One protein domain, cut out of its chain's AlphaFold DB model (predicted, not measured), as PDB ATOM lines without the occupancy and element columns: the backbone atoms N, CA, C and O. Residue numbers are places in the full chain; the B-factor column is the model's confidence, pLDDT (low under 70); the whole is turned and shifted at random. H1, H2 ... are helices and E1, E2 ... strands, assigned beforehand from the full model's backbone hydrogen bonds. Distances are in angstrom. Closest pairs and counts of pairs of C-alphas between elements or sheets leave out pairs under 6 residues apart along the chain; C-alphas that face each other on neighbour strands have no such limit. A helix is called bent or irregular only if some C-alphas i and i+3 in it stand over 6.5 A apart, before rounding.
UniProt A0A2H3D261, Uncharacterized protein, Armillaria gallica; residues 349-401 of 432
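Overview. This is residues 349 to 401 of the 432 residues of an uncharacterized protein of Armillaria gallica (UniProt A0A2H3D261). This is a loose, elongated rod: at one end a small sheet of two parallel strands, E1 and E2, runs beside the second half of one long helix, H3, and at the other end the short helix H2 and a long loop, residues 366 to 376, reach out past the start of H3 and fold back to it. The short helix H1 links the sheet side to that looser end and packs on the first turn of H3. The printed part has 53 residues, with two named strands and three named helices in the order E1, H1, H2, H3, E2 along the chain; the class is mixed, helices and strands. The whole is loose, with a radius of gyration of the C-alphas of 13.9 A, and the C-alphas span 46 by 18 by 11 A.

Arrangement. Strand E1, residues 349 to 353, and strand E2, residues 395 to 400, are neighbours in a sheet of two strands. They are parallel, with 32 degrees between their N-to-C directions. The C-alphas of Phe 352 and Val 399 face each other at 4.7 A, and those of Val 349 and Ile 396 at 5.0 A. Across the pair, N of 350 and O of 396 are within hydrogen-bond range at 2.9 A, and so are N of 398 and O of 350 at 2.8 A. After E1, a tight link leads to helix H1, residues 356 to 359, and a second tight link leads to helix H2, residues 361 to 365; H1 and H2 meet only through their link. A long link of 11 residues leads from H2 to helix H3, residues 377 to 393, and H2 and H3 are apart. H1 and H3 touch, with 4 pairs of C-alphas within 8 A; the closest C-alphas are those of Val 359 and Tyr 379, 6.6 A apart, and H3 touches H1 with residues 377 to 380 alone. The closest C-alphas of H3 and E2 are those of Leu 390 and Ile 396, 6.3 A apart, while E1 and H3 are apart. E1, the helices H1, H2 and H3, and E2 form a strand-helix-strand unit, two parallel neighbour strands with helices between them along the chain. In the backbone, H3 has 9 of 13 O i to N i+4 pairs within hydrogen-bond range; H2 has 0 of 1, and 0 of its 2 O i to N i+3 pairs; H1 is too short for an O i to N i+4 pair.

Along the chain. E1 begins at C-alpha 349 at (-16.348, 30.030, -26.886) and is 12.8 A long from first to last C-alpha. H1 has 4 residues and H2 has 5. H2 is neither bent nor irregular, but only just: C-alphas 362 and 365 are 6.5 A apart. H3, the longest helix, has 17 residues; it runs 25.3 A from C-alpha 377 at (5.998, 17.794, -28.008) to C-alpha 393. H3 is irregular, but only just: C-alphas 388 and 391 are 6.7 A apart. E2, the longest strand, is 15.6 A long and ends at C-alpha 400 at (-12.222, 18.850, -24.434).

Size, cuts and confidence. The two C-alphas farthest apart are those of Pro 369 and Gly 394, 45.9 A. The first and last printed C-alphas, those of Val 349 and Pro 401, are 15.9 A apart. The printed part has no cut. The link from H2 to H3 is long; the links E1 to H1, H1 to H2 and H3 to E2 are tight. The mean pLDDT of the printed part is 87.8, and the model's confidence is under 70 at residues 363 to 368, of which 363 to 365 belong to H2, and at residues 370 to 372.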
ATOM      1  N   VAL A 349     -16.835  31.249 -27.540       89.44
ATOM      2  CA  VAL A 349     -16.348  30.030 -26.886       89.44
ATOM      3  C   VAL A 349     -16.036  28.989 -27.954       89.44
ATOM      4  O   VAL A 349     -16.938  28.484 -28.617       89.44
ATOM      5  N   VAL A 350     -14.758  28.649 -28.117       93.06
ATOM      6  CA  VAL A 350     -14.305  27.626 -29.068       93.06
ATOM      7  C   VAL A 350     -14.061  26.319 -28.326       93.06
ATOM      8  O   VAL A 350     -13.257  26.264 -27.399       93.06
ATOM      9  N   ARG A 351     -14.719  25.233 -28.741       94.81
ATOM     10  CA  ARG A 351     -14.443  23.895 -28.203       94.81
ATOM     11  C   ARG A 351     -13.334  23.227 -29.013       94.81
ATOM     12  O   ARG A 351     -13.568  22.786 -30.134       94.81
ATOM     13  N   PHE A 352     -12.146  23.123 -28.430       94.12
ATOM     14  CA  PHE A 352     -11.010  22.429 -29.027       94.12
ATOM     15  C   PHE A 352     -11.058  20.943 -28.682       94.12
ATOM     16  O   PHE A 352     -10.978  20.576 -27.511       94.12
ATOM     17  N   LEU A 353     -11.186  20.089 -29.699       94.75
ATOM     18  CA  LEU A 353     -11.069  18.639 -29.555       94.75
ATOM     19  C   LEU A 353      -9.623  18.232 -29.821       94.75
ATOM     20  O   LEU A 353      -9.131  18.373 -30.939       94.75
ATOM     21  N   VAL A 354      -8.947  17.735 -28.790       94.94
ATOM     22  CA  VAL A 354      -7.559  17.271 -28.893       94.94
ATOM     23  C   VAL A 354      -7.574  15.756 -28.952       94.94
ATOM     24  O   VAL A 354      -7.846  15.111 -27.948       94.94
ATOM     25  N   MET A 355      -7.325  15.178 -30.127       92.88
ATOM     26  CA  MET A 355      -7.332  13.722 -30.277       92.88
ATOM     27  C   MET A 355      -6.091  13.103 -29.637       92.88
ATOM     28  O   MET A 355      -4.979  13.610 -29.796       92.88
ATOM     29  N   TRP A 356      -6.281  11.989 -28.937       90.25
ATOM     30  CA  TRP A 356      -5.191  11.269 -28.278       90.25
ATOM     31  C   TRP A 356      -4.141  10.793 -29.282       90.25
ATOM     32  O   TRP A 356      -2.942  10.884 -29.038       90.25
ATOM     33  N   GLU A 357      -4.595  10.377 -30.460       89.25
ATOM     34  CA  GLU A 357      -3.771   9.930 -31.575       89.25
ATOM     35  C   GLU A 357      -2.794  11.012 -32.038       89.25
ATOM     36  O   GLU A 357      -1.686  10.686 -32.445       89.25
ATOM     37  N   ALA A 358      -3.177  12.289 -31.952       89.38
ATOM     38  CA  ALA A 358      -2.302  13.404 -32.298       89.38
ATOM     39  C   ALA A 358      -1.288  13.706 -31.184       89.38
ATOM     40  O   ALA A 358      -0.154  14.086 -31.464       89.38
ATOM     41  N   VAL A 359      -1.677  13.495 -29.925       92.00
ATOM     42  CA  VAL A 359      -0.823  13.723 -28.751       92.00
ATOM     43  C   VAL A 359       0.225  12.620 -28.587       92.00
ATOM     44  O   VAL A 359       1.349  12.914 -28.195       92.00
ATOM     45  N   GLU A 360      -0.095  11.370 -28.920       89.94
ATOM     46  CA  GLU A 360       0.808  10.219 -28.765       89.94
ATOM     47  C   GLU A 360       1.372   9.665 -30.081       89.94
ATOM     48  O   GLU A 360       1.989   8.596 -30.090       89.94
ATOM     49  N   HIS A 361       1.210  10.373 -31.203       82.81
ATOM     50  CA  HIS A 361       1.635   9.879 -32.517       82.81
ATOM     51  C   HIS A 361       3.112   9.434 -32.545       82.81
ATOM     52  O   HIS A 361       3.473   8.456 -33.206       82.81
ATOM     53  N   ALA A 362       3.979  10.113 -31.787       76.00
ATOM     54  CA  ALA A 362       5.398   9.780 -31.694       76.00
ATOM     55  C   ALA A 362       5.666   8.414 -31.025       76.00
ATOM     56  O   ALA A 362       6.636   7.739 -31.378       76.00
ATOM     57  N   GLY A 363       4.798   7.969 -30.111       67.75
ATOM     58  CA  GLY A 363       4.967   6.733 -29.341       67.75
ATOM     59  C   GLY A 363       4.683   5.442 -30.115       67.75
ATOM     60  O   GLY A 363       5.136   4.375 -29.707       67.75
ATOM     61  N   MET A 364       3.978   5.502 -31.250       66.19
ATOM     62  CA  MET A 364       3.578   4.297 -31.994       66.19
ATOM     63  C   MET A 364       4.686   3.680 -32.861       66.19
ATOM     64  O   MET A 364       4.533   2.554 -33.331       66.19
ATOM     65  N   LYS A 365       5.806   4.380 -33.085       64.62
ATOM     66  CA  LYS A 365       6.861   3.917 -34.007       64.62
ATOM     67  C   LYS A 365       7.865   2.930 -33.410       64.62
ATOM     68  O   LYS A 365       8.637   2.346 -34.167       64.62
ATOM     69  N   ALA A 366       7.874   2.722 -32.098       59.84
ATOM     70  CA  ALA A 366       8.838   1.834 -31.465       59.84
ATOM     71  C   ALA A 366       8.188   0.485 -31.122       59.84
ATOM     72  O   ALA A 366       7.367   0.388 -30.216       59.84
ATOM     73  N   LEU A 367       8.607  -0.575 -31.820       64.38
ATOM     74  CA  LEU A 367       8.299  -1.991 -31.542       64.38
ATOM     75  C   LEU A 367       8.834  -2.489 -30.180       64.38
ATOM     76  O   LEU A 367       8.928  -3.690 -29.939       64.38
ATOM     77  N   THR A 368       9.217  -1.588 -29.279       64.69
ATOM     78  CA  THR A 368       9.705  -1.932 -27.950       64.69
ATOM     79  C   THR A 368       8.527  -2.214 -27.012       64.69
ATOM     80  O   THR A 368       7.636  -1.375 -26.881       64.69
ATOM     81  N   PRO A 369       8.517  -3.363 -26.309       72.00
ATOM     82  CA  PRO A 369       7.401  -3.819 -25.472       72.00
ATOM     83  C   PRO A 369       7.137  -2.962 -24.220       72.00
ATOM     84  O   PRO A 369       6.230  -3.259 -23.448       72.00
ATOM     85  N   VAL A 370       7.880  -1.872 -24.028       63.41
ATOM     86  CA  VAL A 370       7.615  -0.867 -23.000       63.41
ATOM     87  C   VAL A 370       7.061   0.370 -23.703       63.41
ATOM     88  O   VAL A 370       7.811   1.157 -24.274       63.41
ATOM     89  N   ARG A 371       5.730   0.529 -23.692       57.44
ATOM     90  CA  ARG A 371       5.053   1.745 -24.166       57.44
ATOM     91  C   ARG A 371       5.313   2.888 -23.183       57.44
ATOM     92  O   ARG A 371       4.452   3.234 -22.382       57.44
ATOM     93  N   SER A 372       6.500   3.480 -23.220       68.75
ATOM     94  CA  SER A 372       6.675   4.831 -22.696       68.75
ATOM     95  C   SER A 372       5.944   5.767 -23.657       68.75
ATOM     96  O   SER A 372       6.460   6.052 -24.741       68.75
ATOM     97  N   GLY A 373       4.716   6.155 -23.296       77.31
ATOM     98  CA  GLY A 373       3.887   7.103 -24.044       77.31
ATOM     99  C   GLY A 373       4.687   8.373 -24.294       77.31
ATOM    100  O   GLY A 373       4.868   9.201 -23.406       77.31
ATOM    101  N   THR A 374       5.278   8.460 -25.480       89.06
ATOM    102  CA  THR A 374       6.095   9.603 -25.859       89.06
ATOM    103  C   THR A 374       5.147  10.593 -26.491       89.06
ATOM    104  O   THR A 374       4.626  10.351 -27.581       89.06
ATOM    105  N   TYR A 375       4.893  11.678 -25.770       93.00
ATOM    106  CA  TYR A 375       4.067  12.762 -26.266       93.00
ATOM    107  C   TYR A 375       4.760  13.468 -27.430       93.00
ATOM    108  O   TYR A 375       5.966  13.724 -27.390       93.00
ATOM    109  N   ASP A 376       3.997  13.797 -28.467       93.75
ATOM    110  CA  ASP A 376       4.457  14.649 -29.554       93.75
ATOM    111  C   ASP A 376       4.557  16.092 -29.041       93.75
ATOM    112  O   ASP A 376       3.595  16.864 -29.051       93.75
ATOM    113  N   THR A 377       5.743  16.458 -28.553       94.94
ATOM    114  CA  THR A 377       5.998  17.794 -28.008       94.94
ATOM    115  C   THR A 377       5.789  18.887 -29.053       94.94
ATOM    116  O   THR A 377       5.338  19.966 -28.695       94.94
ATOM    117  N   LYS A 378       6.016  18.609 -30.348       95.06
ATOM    118  CA  LYS A 378       5.787  19.595 -31.418       95.06
ATOM    119  C   LYS A 378       4.301  19.883 -31.597       95.06
ATOM    120  O   LYS A 378       3.922  21.030 -31.827       95.06
ATOM    121  N   TYR A 379       3.460  18.857 -31.489       94.94
ATOM    122  CA  TYR A 379       2.011  19.036 -31.511       94.94
ATOM    123  C   TYR A 379       1.515  19.803 -30.278       94.94
ATOM    124  O   TYR A 379       0.690  20.710 -30.409       94.94
ATOM    125  N   LEU A 380       2.052  19.499 -29.092       95.38
ATOM    126  CA  LEU A 380       1.721  20.231 -27.866       95.38
ATOM    127  C   LEU A 380       2.154  21.703 -27.934       95.38
ATOM    128  O   LEU A 380       1.371  22.577 -27.562       95.38
ATOM    129  N   ASP A 381       3.338  21.992 -28.479       97.06
ATOM    130  CA  ASP A 381       3.817  23.358 -28.712       97.06
ATOM    131  C   ASP A 381       2.897  24.111 -29.682       97.06
ATOM    132  O   ASP A 381       2.542  25.268 -29.442       97.06
ATOM    133  N   TYR A 382       2.446  23.443 -30.748       96.38
ATOM    134  CA  TYR A 382       1.480  24.001 -31.693       96.38
ATOM    135  C   TYR A 382       0.145  24.344 -31.018       96.38
ATOM    136  O   TYR A 382      -0.340  25.468 -31.166       96.38
ATOM    137  N   ILE A 383      -0.435  23.417 -30.246       96.56
ATOM    138  CA  ILE A 383      -1.685  23.674 -29.519       96.56
ATOM    139  C   ILE A 383      -1.502  24.803 -28.506       96.56
ATOM    140  O   ILE A 383      -2.345  25.693 -28.439       96.56
ATOM    141  N   SER A 384      -0.393  24.820 -27.765       96.88
ATOM    142  CA  SER A 384      -0.087  25.891 -26.815       96.88
ATOM    143  C   SER A 384       0.006  27.253 -27.511       96.88
ATOM    144  O   SER A 384      -0.633  28.218 -27.086       96.88
ATOM    145  N   SER A 385       0.722  27.327 -28.640       97.50
ATOM    146  CA  SER A 385       0.816  28.544 -29.449       97.50
ATOM    147  C   SER A 385      -0.555  28.989 -29.956       97.50
ATOM    148  O   SER A 385      -0.870  30.174 -29.877       97.50
ATOM    149  N   LEU A 386      -1.388  28.065 -30.436       96.56
ATOM    150  CA  LEU A 386      -2.732  28.371 -30.919       96.56
ATOM    151  C   LEU A 386      -3.635  28.903 -29.798       96.56
ATOM    152  O   LEU A 386      -4.249  29.957 -29.954       96.56
ATOM    153  N   LEU A 387      -3.672  28.216 -28.654       96.38
ATOM    154  CA  LEU A 387      -4.475  28.605 -27.493       96.38
ATOM    155  C   LEU A 387      -4.025  29.947 -26.900       96.38
ATOM    156  O   LEU A 387      -4.869  30.718 -26.452       96.38
ATOM    157  N   SER A 388      -2.727  30.264 -26.955       96.88
ATOM    158  CA  SER A 388      -2.185  31.551 -26.493       96.88
ATOM    159  C   SER A 388      -2.642  32.759 -27.325       96.88
ATOM    160  O   SER A 388      -2.654  33.885 -26.823       96.88
ATOM    161  N   MET A 389      -3.045  32.541 -28.582       97.25
ATOM    162  CA  MET A 389      -3.535  33.610 -29.456       97.25
ATOM    163  C   MET A 389      -5.010  33.926 -29.206       97.25
ATOM    164  O   MET A 389      -5.418  35.068 -29.381       97.25
ATOM    165  N   LEU A 390      -5.819  32.957 -28.767       95.56
ATOM    166  CA  LEU A 390      -7.274  33.120 -28.651       95.56
ATOM    167  C   LEU A 390      -7.710  34.279 -27.737       95.56
ATOM    168  O   LEU A 390      -8.564  35.058 -28.172       95.56
ATOM    169  N   PRO A 391      -7.102  34.499 -26.550       94.94
ATOM    170  CA  PRO A 391      -7.456  35.643 -25.711       94.94
ATOM    171  C   PRO A 391      -7.200  36.996 -26.385       94.94
ATOM    172  O   PRO A 391      -7.912  37.955 -26.106       94.94
ATOM    173  N   GLN A 392      -6.230  37.076 -27.306       95.44
ATOM    174  CA  GLN A 392      -5.915  38.309 -28.044       95.44
ATOM    175  C   GLN A 392      -7.036  38.707 -29.014       95.44
ATOM    176  O   GLN A 392      -7.117  39.862 -29.420       95.44
ATOM    177  N   TYR A 393      -7.916  37.762 -29.355       94.31
ATOM    178  CA  TYR A 393      -9.077  37.962 -30.220       94.31
ATOM    179  C   TYR A 393     -10.407  37.955 -29.450       94.31
ATOM    180  O   TYR A 393     -11.463  37.814 -30.060       94.31
ATOM    181  N   GLY A 394     -10.382  38.046 -28.113       94.38
ATOM    182  CA  GLY A 394     -11.600  37.956 -27.296       94.38
ATOM    183  C   GLY A 394     -12.255  36.566 -27.307       94.38
ATOM    184  O   GLY A 394     -13.436  36.430 -26.988       94.38
ATOM    185  N   MET A 395     -11.503  35.525 -27.681       96.50
ATOM    186  CA  MET A 395     -11.976  34.142 -27.708       96.50
ATOM    187  C   MET A 395     -11.519  33.382 -26.462       96.50
ATOM    188  O   MET A 395     -10.377  33.503 -26.015       96.50
ATOM    189  N   ILE A 396     -12.396  32.530 -25.937       95.44
ATOM    190  CA  ILE A 396     -12.086  31.588 -24.862       95.44
ATOM    191  C   ILE A 396     -12.125  30.178 -25.447       95.44
ATOM    192  O   ILE A 396     -13.109  29.783 -26.070       95.44
ATOM    193  N   ALA A 397     -11.067  29.396 -25.238       96.56
ATOM    194  CA  ALA A 397     -11.060  27.987 -25.612       96.56
ATOM    195  C   ALA A 397     -11.479  27.083 -24.453       96.56
ATOM    196  O   ALA A 397     -10.985  27.208 -23.335       96.56
ATOM    197  N   PHE A 398     -12.319  26.101 -24.766       95.94
ATOM    198  CA  PHE A 398     -12.573  24.939 -23.929       95.94
ATOM    199  C   PHE A 398     -11.909  23.717 -24.563       95.94
ATOM    200  O   PHE A 398     -12.366  23.214 -25.592       95.94
ATOM    201  N   VAL A 399     -10.819  23.247 -23.960       95.56
ATOM    202  CA  VAL A 399     -10.126  22.035 -24.406       95.56
ATOM    203  C   VAL A 399     -10.889  20.828 -23.871       95.56
ATOM    204  O   VAL A 399     -10.962  20.615 -22.663       95.56
ATOM    205  N   ALA A 400     -11.483  20.052 -24.771       93.38
ATOM    206  CA  ALA A 400     -12.222  18.850 -24.434       93.38
ATOM    207  C   ALA A 400     -11.461  17.611 -24.930       93.38
ATOM    208  O   ALA A 400     -11.057  17.576 -26.098       93.38
ATOM    209  N   PRO A 401     -11.305  16.573 -24.087       88.38
ATOM    210  CA  PRO A 401     -10.865  15.276 -24.573       88.38
ATOM    211  C   PRO A 401     -11.882  14.743 -25.597       88.38
ATOM    212  O   PRO A 401     -13.068  15.108 -25.542       88.38
TER     213      PRO A 401